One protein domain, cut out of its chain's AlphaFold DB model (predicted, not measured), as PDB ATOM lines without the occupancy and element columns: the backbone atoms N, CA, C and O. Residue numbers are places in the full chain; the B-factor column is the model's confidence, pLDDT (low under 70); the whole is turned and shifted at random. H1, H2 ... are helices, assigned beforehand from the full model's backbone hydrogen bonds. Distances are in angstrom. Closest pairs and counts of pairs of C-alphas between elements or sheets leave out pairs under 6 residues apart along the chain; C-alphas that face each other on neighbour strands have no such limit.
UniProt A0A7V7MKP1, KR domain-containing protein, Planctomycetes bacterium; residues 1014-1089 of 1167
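What this domain is: This is residues 1014 to 1089 of the 1167 residues of the protein "KR domain-containing protein" of Planctomycetes bacterium (UniProt A0A7V7MKP1). A long helix, H4, crosses one side of a pair of side-by-side helices, H3 and H1, while the short helix H2 packs on H1 from the other side of that pair. H4 begins over H3, passes the first residue of H1 and runs on beyond it, along the longest direction of the whole. The printed part has 76 residues with four named helices, H1, H2, H3 and H4 in chain order, and no named strand; the class is all helix. It is compact, with a radius of gyration of the C-alphas of 11.8 A and spans of 35 by 25 by 22 A.

How they stand to each other: H4, residues 1069 to 1087, touches H3, residues 1046 to 1057, with residues 1069 to 1073 alone, and H3 touches it with 1050 to 1054 alone. Their closest C-alphas, of Ile 1050 and Ser 1073, are 6.6 A apart, and the lines stand about perpendicular at 81 degrees. H4 only just touches H1, residues 1020 to 1030, with 3 pairs of C-alphas within 8 A; the closest, Arg 1020 and Glu 1080, are 7.1 A apart, at 85 degrees, about perpendicular. H1 touches H3 at a shallow tilt of 5 degrees, the same way, with the closest C-alphas, Ile 1024 and Phe 1053, 6.4 A apart. H1 and H2, residues 1038 to 1043, form a helical hairpin and touch, opposite ways, at a tilt of 38 degrees, only just steep; their closest C-alphas, Ala 1021 and Leu 1041, are 5.2 A apart. H2 and H4 are apart. In H1, H2, H3 and H4 every O i to N i+4 pair is within hydrogen-bond range.

Where its parts are: H4 measures 27.1 A from C-alpha 1069 at (129.862, -51.940, 200.779) to C-alpha 1087 at (135.459, -28.202, 188.885). H3 measures 16.7 A, H1 15.2 A from C-alpha 1020 at (131.949, -42.720, 189.007), and H2 8.7 A.

The domain as a whole: The C-alphas farthest apart, of Leu 1059 and Tyr 1089, are 34.7 A apart. The printed part has no cut; the link H3 to H4, 11 residues, is long. The mean pLDDT of the printed part is 77.0, and it is under 70 at residues 1014 to 1016, 1031 to 1035, 1057 to 1068 and 1070 to 1071.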
ATOM      1  N   VAL A1014     142.527 -34.848 189.256       66.00
ATOM      2  CA  VAL A1014     141.356 -35.153 190.095       66.00
ATOM      3  C   VAL A1014     140.133 -34.374 189.608       66.00
ATOM      4  O   VAL A1014     139.020 -34.893 189.586       66.00
ATOM      5  N   VAL A1015     140.345 -33.145 189.129       64.25
ATOM      6  CA  VAL A1015     139.294 -32.280 188.567       64.25
ATOM      7  C   VAL A1015     138.782 -32.797 187.210       64.25
ATOM      8  O   VAL A1015     137.637 -32.528 186.837       64.25
ATOM      9  N   ALA A1016     139.605 -33.553 186.477       68.31
ATOM     10  CA  ALA A1016     139.285 -34.075 185.150       68.31
ATOM     11  C   ALA A1016     138.341 -35.292 185.153       68.31
ATOM     12  O   ALA A1016     137.662 -35.503 184.148       68.31
ATOM     13  N   MET A1017     138.273 -36.058 186.251       80.69
ATOM     14  CA  MET A1017     137.379 -37.219 186.399       80.69
ATOM     15  C   MET A1017     135.931 -36.743 186.346       80.69
ATOM     16  O   MET A1017     135.606 -35.837 187.106       80.69
ATOM     17  N   ARG A1018     135.072 -37.302 185.480       77.81
ATOM     18  CA  ARG A1018     133.708 -36.794 185.205       77.81
ATOM     19  C   ARG A1018     132.584 -37.622 185.806       77.81
ATOM     20  O   ARG A1018     131.567 -37.039 186.183       77.81
ATOM     21  N   ASP A1019     132.782 -38.927 185.916       82.81
ATOM     22  CA  ASP A1019     131.797 -39.904 186.377       82.81
ATOM     23  C   ASP A1019     132.407 -40.906 187.374       82.81
ATOM     24  O   ASP A1019     133.614 -40.900 187.630       82.81
ATOM     25  N   ARG A1020     131.556 -41.751 187.972       85.81
ATOM     26  CA  ARG A1020     131.949 -42.720 189.007       85.81
ATOM     27  C   ARG A1020     133.043 -43.679 188.547       85.81
ATOM     28  O   ARG A1020     133.956 -43.972 189.313       85.81
ATOM     29  N   ALA A1021     132.963 -44.152 187.306       87.88
ATOM     30  CA  ALA A1021     133.931 -45.085 186.749       87.88
ATOM     31  C   ALA A1021     135.321 -44.438 186.644       87.88
ATOM     32  O   ALA A1021     136.315 -45.046 187.035       87.88
ATOM     33  N   GLU A1022     135.392 -43.185 186.188       86.38
ATOM     34  CA  GLU A1022     136.642 -42.416 186.154       86.38
ATOM     35  C   GLU A1022     137.193 -42.118 187.557       86.38
ATOM     36  O   GLU A1022     138.408 -42.145 187.752       86.38
ATOM     37  N   ILE A1023     136.318 -41.891 188.543       86.62
ATOM     38  CA  ILE A1023     136.709 -41.703 189.950       86.62
ATOM     39  C   ILE A1023     137.300 -42.987 190.532       86.62
ATOM     40  O   ILE A1023     138.383 -42.953 191.110       86.62
ATOM     41  N   ILE A1024     136.622 -44.125 190.360       87.12
ATOM     42  CA  ILE A1024     137.108 -45.423 190.842       87.12
ATOM     43  C   ILE A1024     138.442 -45.754 190.180       87.12
ATOM     44  O   ILE A1024     139.391 -46.092 190.880       87.12
ATOM     45  N   TYR A1025     138.547 -45.592 188.861       86.69
ATOM     46  CA  TYR A1025     139.803 -45.782 188.144       86.69
ATOM     47  C   TYR A1025     140.921 -44.894 188.702       86.69
ATOM     48  O   TYR A1025     142.001 -45.383 189.017       86.69
ATOM     49  N   GLY A1026     140.649 -43.601 188.902       79.50
ATOM     50  CA  GLY A1026     141.600 -42.662 189.488       79.50
ATOM     51  C   GLY A1026     142.102 -43.093 190.866       79.50
ATOM     52  O   GLY A1026     143.307 -43.099 191.107       79.50
ATOM     53  N   LEU A1027     141.194 -43.512 191.751       81.56
ATOM     54  CA  LEU A1027     141.528 -44.000 193.092       81.56
ATOM     55  C   LEU A1027     142.349 -45.302 193.060       81.56
ATOM     56  O   LEU A1027     143.258 -45.483 193.874       81.56
ATOM     57  N   LEU A1028     142.066 -46.197 192.112       79.75
ATOM     58  CA  LEU A1028     142.845 -47.422 191.905       79.75
ATOM     59  C   LEU A1028     144.260 -47.110 191.396       79.75
ATOM     60  O   LEU A1028     145.235 -47.617 191.948       79.75
ATOM     61  N   CYS A1029     144.410 -46.180 190.451       75.56
ATOM     62  CA  CYS A1029     145.728 -45.723 190.003       75.56
ATOM     63  C   CYS A1029     146.536 -45.078 191.141       75.56
ATOM     64  O   CYS A1029     147.732 -45.326 191.270       75.56
ATOM     65  N   MET A1030     145.890 -44.295 192.011       71.12
ATOM     66  CA  MET A1030     146.543 -43.675 193.176       71.12
ATOM     67  C   MET A1030     147.028 -44.691 194.223       71.12
ATOM     68  O   MET A1030     147.936 -44.378 194.989       71.12
ATOM     69  N   SER A1031     146.449 -45.894 194.244       67.06
ATOM     70  CA  SER A1031     146.884 -47.029 195.079       67.06
ATOM     71  C   SER A1031     147.820 -47.995 194.332       67.06
ATOM     72  O   SER A1031     148.148 -49.069 194.837       67.06
ATOM     73  N   GLY A1032     148.282 -47.624 193.130       64.19
ATOM     74  CA  GLY A1032     149.205 -48.425 192.318       64.19
ATOM     75  C   GLY A1032     148.567 -49.647 191.645       64.19
ATOM     76  O   GLY A1032     149.285 -50.557 191.236       64.19
ATOM     77  N   GLN A1033     147.234 -49.694 191.539       66.38
ATOM     78  CA  GLN A1033     146.475 -50.798 190.945       66.38
ATOM     79  C   GLN A1033     145.985 -50.422 189.532       66.38
ATOM     80  O   GLN A1033     144.950 -49.783 189.374       66.38
ATOM     81  N   GLU A1034     146.703 -50.844 188.484       62.62
ATOM     82  CA  GLU A1034     146.381 -50.516 187.072       62.62
ATOM     83  C   GLU A1034     145.612 -51.629 186.324       62.62
ATOM     84  O   GLU A1034     145.573 -51.676 185.096       62.62
ATOM     85  N   THR A1035     145.004 -52.581 187.036       66.75
ATOM     86  CA  THR A1035     144.460 -53.813 186.428       66.75
ATOM     87  C   THR A1035     143.084 -53.678 185.768       66.75
ATOM     88  O   THR A1035     142.658 -54.613 185.094       66.75
ATOM     89  N   VAL A1036     142.367 -52.567 185.970       79.75
ATOM     90  CA  VAL A1036     141.010 -52.341 185.432       79.75
ATOM     91  C   VAL A1036     140.987 -51.051 184.625       79.75
ATOM     92  O   VAL A1036     141.499 -50.044 185.099       79.75
ATOM     93  N   THR A1037     140.370 -51.052 183.441       85.62
ATOM     94  CA  THR A1037     140.242 -49.841 182.610       85.62
ATOM     95  C   THR A1037     138.948 -49.072 182.887       85.62
ATOM     96  O   THR A1037     137.961 -49.622 183.384       85.62
ATOM     97  N   VAL A1038     138.922 -47.789 182.515       86.31
ATOM     98  CA  VAL A1038     137.716 -46.949 182.614       86.31
ATOM     99  C   VAL A1038     136.563 -47.543 181.798       86.31
ATOM    100  O   VAL A1038     135.426 -47.545 182.263       86.31
ATOM    101  N   GLU A1039     136.826 -48.094 180.611       88.19
ATOM    102  CA  GLU A1039     135.804 -48.712 179.756       88.19
ATOM    103  C   GLU A1039     135.173 -49.944 180.412       88.19
ATOM    104  O   GLU A1039     133.962 -50.136 180.315       88.19
ATOM    105  N   GLN A1040     135.971 -50.751 181.119       85.25
ATOM    106  CA  GLN A1040     135.471 -51.902 181.871       85.25
ATOM    107  C   GLN A1040     134.560 -51.455 183.014       85.25
ATOM    108  O   GLN A1040     133.461 -51.987 183.153       85.25
ATOM    109  N   LEU A1041     134.962 -50.437 183.778       88.12
ATOM    110  CA  LEU A1041     134.125 -49.874 184.840       88.12
ATOM    111  C   LEU A1041     132.838 -49.255 184.281       88.12
ATOM    112  O   LEU A1041     131.774 -49.460 184.853       88.12
ATOM    113  N   LYS A1042     132.893 -48.570 183.131       90.12
ATOM    114  CA  LYS A1042     131.701 -48.010 182.465       90.12
ATOM    115  C   LYS A1042     130.736 -49.077 181.941       90.12
ATOM    116  O   LYS A1042     129.566 -48.767 181.736       90.12
ATOM    117  N   SER A1043     131.206 -50.306 181.719       88.25
ATOM    118  CA  SER A1043     130.357 -51.441 181.328       88.25
ATOM    119  C   SER A1043     129.683 -52.157 182.505       88.25
ATOM    120  O   SER A1043     128.766 -52.942 182.277       88.25
ATOM    121  N   MET A1044     130.128 -51.883 183.735       90.62
ATOM    122  CA  MET A1044     129.608 -52.462 184.974       90.62
ATOM    123  C   MET A1044     128.464 -51.623 185.538       90.62
ATOM    124  O   MET A1044     128.458 -50.394 185.397       90.62
ATOM    125  N   ASP A1045     127.535 -52.270 186.237       87.19
ATOM    126  CA  ASP A1045     126.528 -51.544 187.008       87.19
ATOM    127  C   ASP A1045     127.123 -50.869 188.262       87.19
ATOM    128  O   ASP A1045     128.286 -51.057 188.630       87.19
ATOM    129  N   GLU A1046     126.330 -50.027 188.927       80.38
ATOM    130  CA  GLU A1046     126.780 -49.242 190.081       80.38
ATOM    131  C   GLU A1046     127.326 -50.115 191.222       80.38
ATOM    132  O   GLU A1046     128.304 -49.752 191.881       80.38
ATOM    133  N   ARG A1047     126.706 -51.275 191.452       80.81
ATOM    134  CA  ARG A1047     127.091 -52.197 192.516       80.81
ATOM    135  C   ARG A1047     128.380 -52.918 192.152       80.81
ATOM    136  O   ARG A1047     129.287 -52.970 192.979       80.81
ATOM    137  N   GLU A1048     128.492 -53.410 190.924       85.06
ATOM    138  CA  GLU A1048     129.692 -54.062 190.396       85.06
ATOM    139  C   GLU A1048     130.909 -53.129 190.401       85.06
ATOM    140  O   GLU A1048     132.023 -53.562 190.711       85.06
ATOM    141  N   GLN A1049     130.711 -51.840 190.117       86.44
ATOM    142  CA  GLN A1049     131.754 -50.821 190.234       86.44
ATOM    143  C   GLN A1049     132.244 -50.683 191.687       86.44
ATOM    144  O   GLN A1049     133.453 -50.701 191.933       86.44
ATOM    145  N   ILE A1050     131.328 -50.603 192.659       83.25
ATOM    146  CA  ILE A1050     131.659 -50.496 194.093       83.25
ATOM    147  C   ILE A1050     132.334 -51.779 194.600       83.25
ATOM    148  O   ILE A1050     133.334 -51.714 195.311       83.25
ATOM    149  N   GLU A1051     131.830 -52.952 194.222       83.31
ATOM    150  CA  GLU A1051     132.428 -54.240 194.587       83.31
ATOM    151  C   GLU A1051     133.814 -54.414 193.956       83.31
ATOM    152  O   GLU A1051     134.731 -54.927 194.600       83.31
ATOM    153  N   THR A1052     134.006 -53.929 192.727       83.19
ATOM    154  CA  THR A1052     135.317 -53.880 192.073       83.19
ATOM    155  C   THR A1052     136.275 -52.974 192.837       83.19
ATOM    156  O   THR A1052     137.394 -53.399 193.125       83.19
ATOM    157  N   PHE A1053     135.833 -51.778 193.230       81.88
ATOM    158  CA  PHE A1053     136.610 -50.879 194.081       81.88
ATOM    159  C   PHE A1053     137.019 -51.569 195.394       81.88
ATOM    160  O   PHE A1053     138.208 -51.663 195.680       81.88
ATOM    161  N   ILE A1054     136.076 -52.164 196.132       80.69
ATOM    162  CA  ILE A1054     136.345 -52.881 197.394       80.69
ATOM    163  C   ILE A1054     137.327 -54.039 197.197       80.69
ATOM    164  O   ILE A1054     138.262 -54.204 197.981       80.69
ATOM    165  N   ARG A1055     137.138 -54.841 196.144       80.12
ATOM    166  CA  ARG A1055     137.991 -55.997 195.846       80.12
ATOM    167  C   ARG A1055     139.450 -55.585 195.694       80.12
ATOM    168  O   ARG A1055     140.317 -56.237 196.267       80.12
ATOM    169  N   PHE A1056     139.722 -54.521 194.944       72.44
ATOM    170  CA  PHE A1056     141.092 -54.052 194.745       72.44
ATOM    171  C   PHE A1056     141.649 -53.310 195.965       72.44
ATOM    172  O   PHE A1056     142.847 -53.401 196.209       72.44
ATOM    173  N   GLN A1057     140.799 -52.685 196.787       68.50
ATOM    174  CA  GLN A1057     141.224 -52.090 198.059       68.50
ATOM    175  C   GLN A1057     141.590 -53.130 199.123       68.50
ATOM    176  O   GLN A1057     142.538 -52.925 199.867       68.50
ATOM    177  N   SER A1058     140.933 -54.294 199.146       57.81
ATOM    178  CA  SER A1058     141.290 -55.388 200.072       57.81
ATOM    179  C   SER A1058     142.694 -55.980 199.848       57.81
ATOM    180  O   SER A1058     143.154 -56.813 200.631       57.81
ATOM    181  N   LEU A1059     143.366 -55.576 198.764       51.38
ATOM    182  CA  LEU A1059     144.738 -55.952 198.424       51.38
ATOM    183  C   LEU A1059     145.765 -54.878 198.829       51.38
ATOM    184  O   LEU A1059     146.964 -55.152 198.772       51.38
ATOM    185  N   ASP A1060     145.317 -53.688 199.239       51.31
ATOM    186  CA  ASP A1060     146.164 -52.590 199.705       51.31
ATOM    187  C   ASP A1060     146.340 -52.656 201.235       51.31
ATOM    188  O   ASP A1060     145.382 -52.704 202.002       51.31
ATOM    189  N   SER A1061     147.590 -52.645 201.703       47.31
ATOM    190  CA  SER A1061     147.940 -52.676 203.130       47.31
ATOM    191  C   SER A1061     147.786 -51.327 203.849       47.31
ATOM    192  O   SER A1061     148.028 -51.253 205.054       47.31
ATOM    193  N   SER A1062     147.436 -50.253 203.132       52.34
ATOM    194  CA  SER A1062     147.414 -48.883 203.659       52.34
ATOM    195  C   SER A1062     146.234 -48.568 204.599       52.34
ATOM    196  O   SER A1062     146.295 -47.583 205.335       52.34
ATOM    197  N   ASN A1063     145.171 -49.390 204.616       55.84
ATOM    198  CA  ASN A1063     143.925 -49.179 205.386       55.84
ATOM    199  C   ASN A1063     143.244 -47.805 205.161       55.84
ATOM    200  O   ASN A1063     142.445 -47.360 205.991       55.84
ATOM    201  N   VAL A1064     143.549 -47.105 204.061       59.31
ATOM    202  CA  VAL A1064     143.041 -45.745 203.801       59.31
ATOM    203  C   VAL A1064     141.592 -45.748 203.296       59.31
ATOM    204  O   VAL A1064     140.855 -44.790 203.536       59.31
ATOM    205  N   PHE A1065     141.160 -46.819 202.626       67.56
ATOM    206  CA  PHE A1065     139.852 -46.910 201.977       67.56
ATOM    207  C   PHE A1065     138.907 -47.908 202.672       67.56
ATOM    208  O   PHE A1065     139.354 -48.858 203.311       67.56
ATOM    209  N   PRO A1066     137.579 -47.702 202.587       66.06
ATOM    210  CA  PRO A1066     136.595 -48.578 203.224       66.06
ATOM    211  C   PRO A1066     136.451 -49.943 202.526       66.06
ATOM    212  O   PRO A1066     136.282 -50.013 201.313       66.06
ATOM    213  N   GLU A1067     136.405 -51.018 203.319       65.56
ATOM    214  CA  GLU A1067     136.247 -52.405 202.836       65.56
ATOM    215  C   GLU A1067     134.786 -52.900 202.813       65.56
ATOM    216  O   GLU A1067     134.471 -53.923 202.210       65.56
ATOM    217  N   ALA A1068     133.873 -52.196 203.490       68.44
ATOM    218  CA  ALA A1068     132.456 -52.556 203.556       68.44
ATOM    219  C   ALA A1068     131.639 -51.802 202.497       68.44
ATOM    220  O   ALA A1068     131.851 -50.605 202.295       68.44
ATOM    221  N   PHE A1069     130.657 -52.476 201.891       71.06
ATOM    222  CA  PHE A1069     129.862 -51.940 200.779       71.06
ATOM    223  C   PHE A1069     129.225 -50.575 201.070       71.06
ATOM    224  O   PHE A1069     129.489 -49.612 200.355       71.06
ATOM    225  N   ASP A1070     128.468 -50.451 202.163       64.75
ATOM    226  CA  ASP A1070     127.785 -49.195 202.513       64.75
ATOM    227  C   ASP A1070     128.766 -48.046 202.787       64.75
ATOM    228  O   ASP A1070     128.508 -46.884 202.458       64.75
ATOM    229  N   ALA A1071     129.920 -48.372 203.377       68.44
ATOM    230  CA  ALA A1071     130.969 -47.402 203.665       68.44
ATOM    231  C   ALA A1071     131.680 -46.944 202.382       68.44
ATOM    232  O   ALA A1071     131.961 -45.754 202.244       68.44
ATOM    233  N   ALA A1072     131.923 -47.858 201.438       77.19
ATOM    234  CA  ALA A1072     132.486 -47.554 200.126       77.19
ATOM    235  C   ALA A1072     131.523 -46.737 199.261       77.19
ATOM    236  O   ALA A1072     131.931 -45.733 198.681       77.19
ATOM    237  N   SER A1073     130.240 -47.097 199.249       79.31
ATOM    238  CA  SER A1073     129.191 -46.340 198.560       79.31
ATOM    239  C   SER A1073     129.097 -44.903 199.092       79.31
ATOM    240  O   SER A1073     129.204 -43.945 198.326       79.31
ATOM    241  N   SER A1074     129.025 -44.739 200.420       76.06
ATOM    242  CA  SER A1074     128.982 -43.415 201.063       76.06
ATOM    243  C   SER A1074     130.241 -42.584 200.786       76.06
ATOM    244  O   SER A1074     130.162 -41.373 200.586       76.06
ATOM    245  N   PHE A1075     131.413 -43.225 200.784       83.88
ATOM    246  CA  PHE A1075     132.685 -42.578 200.472       83.88
ATOM    247  C   PHE A1075     132.727 -42.072 199.025       83.88
ATOM    248  O   PHE A1075     133.084 -40.917 198.800       83.88
ATOM    249  N   LEU A1076     132.331 -42.907 198.058       85.44
ATOM    250  CA  LEU A1076     132.325 -42.554 196.636       85.44
ATOM    251  C   LEU A1076     131.326 -41.432 196.335       85.44
ATOM    252  O   LEU A1076     131.671 -40.494 195.623       85.44
ATOM    253  N   GLN A1077     130.138 -41.469 196.942       83.88
ATOM    254  CA  GLN A1077     129.140 -40.407 196.799       83.88
ATOM    255  C   GLN A1077     129.659 -39.051 197.309       83.88
ATOM    256  O   GLN A1077     129.450 -38.011 196.682       83.88
ATOM    257  N   GLU A1078     130.354 -39.049 198.448       83.38
ATOM    258  CA  GLU A1078     130.953 -37.831 198.993       83.38
ATOM    259  C   GLU A1078     132.099 -37.316 198.113       83.38
ATOM    260  O   GLU A1078     132.197 -36.114 197.850       83.38
ATOM    261  N   PHE A1079     132.936 -38.227 197.620       87.06
ATOM    262  CA  PHE A1079     134.037 -37.906 196.719       87.06
ATOM    263  C   PHE A1079     133.522 -37.277 195.416       87.06
ATOM    264  O   PHE A1079     134.001 -36.218 195.012       87.06
ATOM    265  N   GLU A1080     132.492 -37.870 194.804       86.44
ATOM    266  CA  GLU A1080     131.795 -37.354 193.617       86.44
ATOM    267  C   GLU A1080     131.296 -35.924 193.817       86.44
ATOM    268  O   GLU A1080     131.506 -35.054 192.962       86.44
ATOM    269  N   ARG A1081     130.662 -35.666 194.966       85.00
ATOM    270  CA  ARG A1081     130.145 -34.342 195.312       85.00
ATOM    271  C   ARG A1081     131.270 -33.312 195.411       85.00
ATOM    272  O   ARG A1081     131.179 -32.257 194.789       85.00
ATOM    273  N   ASN A1082     132.339 -33.624 196.143       86.44
ATOM    274  CA  ASN A1082     133.444 -32.692 196.379       86.44
ATOM    275  C   ASN A1082     134.279 -32.431 195.115       86.44
ATOM    276  O   ASN A1082     134.625 -31.284 194.829       86.44
ATOM    277  N   VAL A1083     134.529 -33.458 194.295       83.44
ATOM    278  CA  VAL A1083     135.156 -33.281 192.973       83.44
ATOM    279  C   VAL A1083     134.292 -32.391 192.079       83.44
ATOM    280  O   VAL A1083     134.808 -31.508 191.396       83.44
ATOM    281  N   SER A1084     132.971 -32.557 192.114       84.31
ATOM    282  CA  SER A1084     132.061 -31.698 191.350       84.31
ATOM    283  C   SER A1084     132.115 -30.237 191.812       84.31
ATOM    284  O   SER A1084     132.112 -29.341 190.969       84.31
ATOM    285  N   THR A1085     132.237 -29.989 193.121       85.81
ATOM    286  CA  THR A1085     132.363 -28.643 193.706       85.81
ATOM    287  C   THR A1085     133.619 -27.896 193.238       85.81
ATOM    288  O   THR A1085     133.544 -26.703 192.946       85.81
ATOM    289  N   ILE A1086     134.772 -28.566 193.129       85.12
ATOM    290  CA  ILE A1086     136.031 -27.902 192.732       85.12
ATOM    291  C   ILE A1086     136.135 -27.648 191.216       85.12
ATOM    292  O   ILE A1086     136.832 -26.730 190.797       85.12
ATOM    293  N   ARG A1087     135.403 -28.380 190.359       81.69
ATOM    294  CA  ARG A1087     135.459 -28.202 188.885       81.69
ATOM    295  C   ARG A1087     135.120 -26.784 188.415       81.69
ATOM    296  O   ARG A1087     135.709 -26.286 187.450       81.69
ATOM    297  N   SER A1088     134.161 -26.141 189.073       76.56
ATOM    298  CA  SER A1088     133.738 -24.774 188.756       76.56
ATOM    299  C   SER A1088     134.576 -23.700 189.446       76.56
ATOM    300  O   SER A1088     134.365 -22.524 189.170       76.56
ATOM    301  N   TYR A1089     135.511 -24.079 190.320       87.00
ATOM    302  CA  TYR A1089     136.299 -23.127 191.094       87.00
ATOM    303  C   TYR A1089     137.292 -22.373 190.211       87.00
ATOM    304  O   TYR A1089     137.941 -22.954 189.333       87.00
TER     305      TYR A1089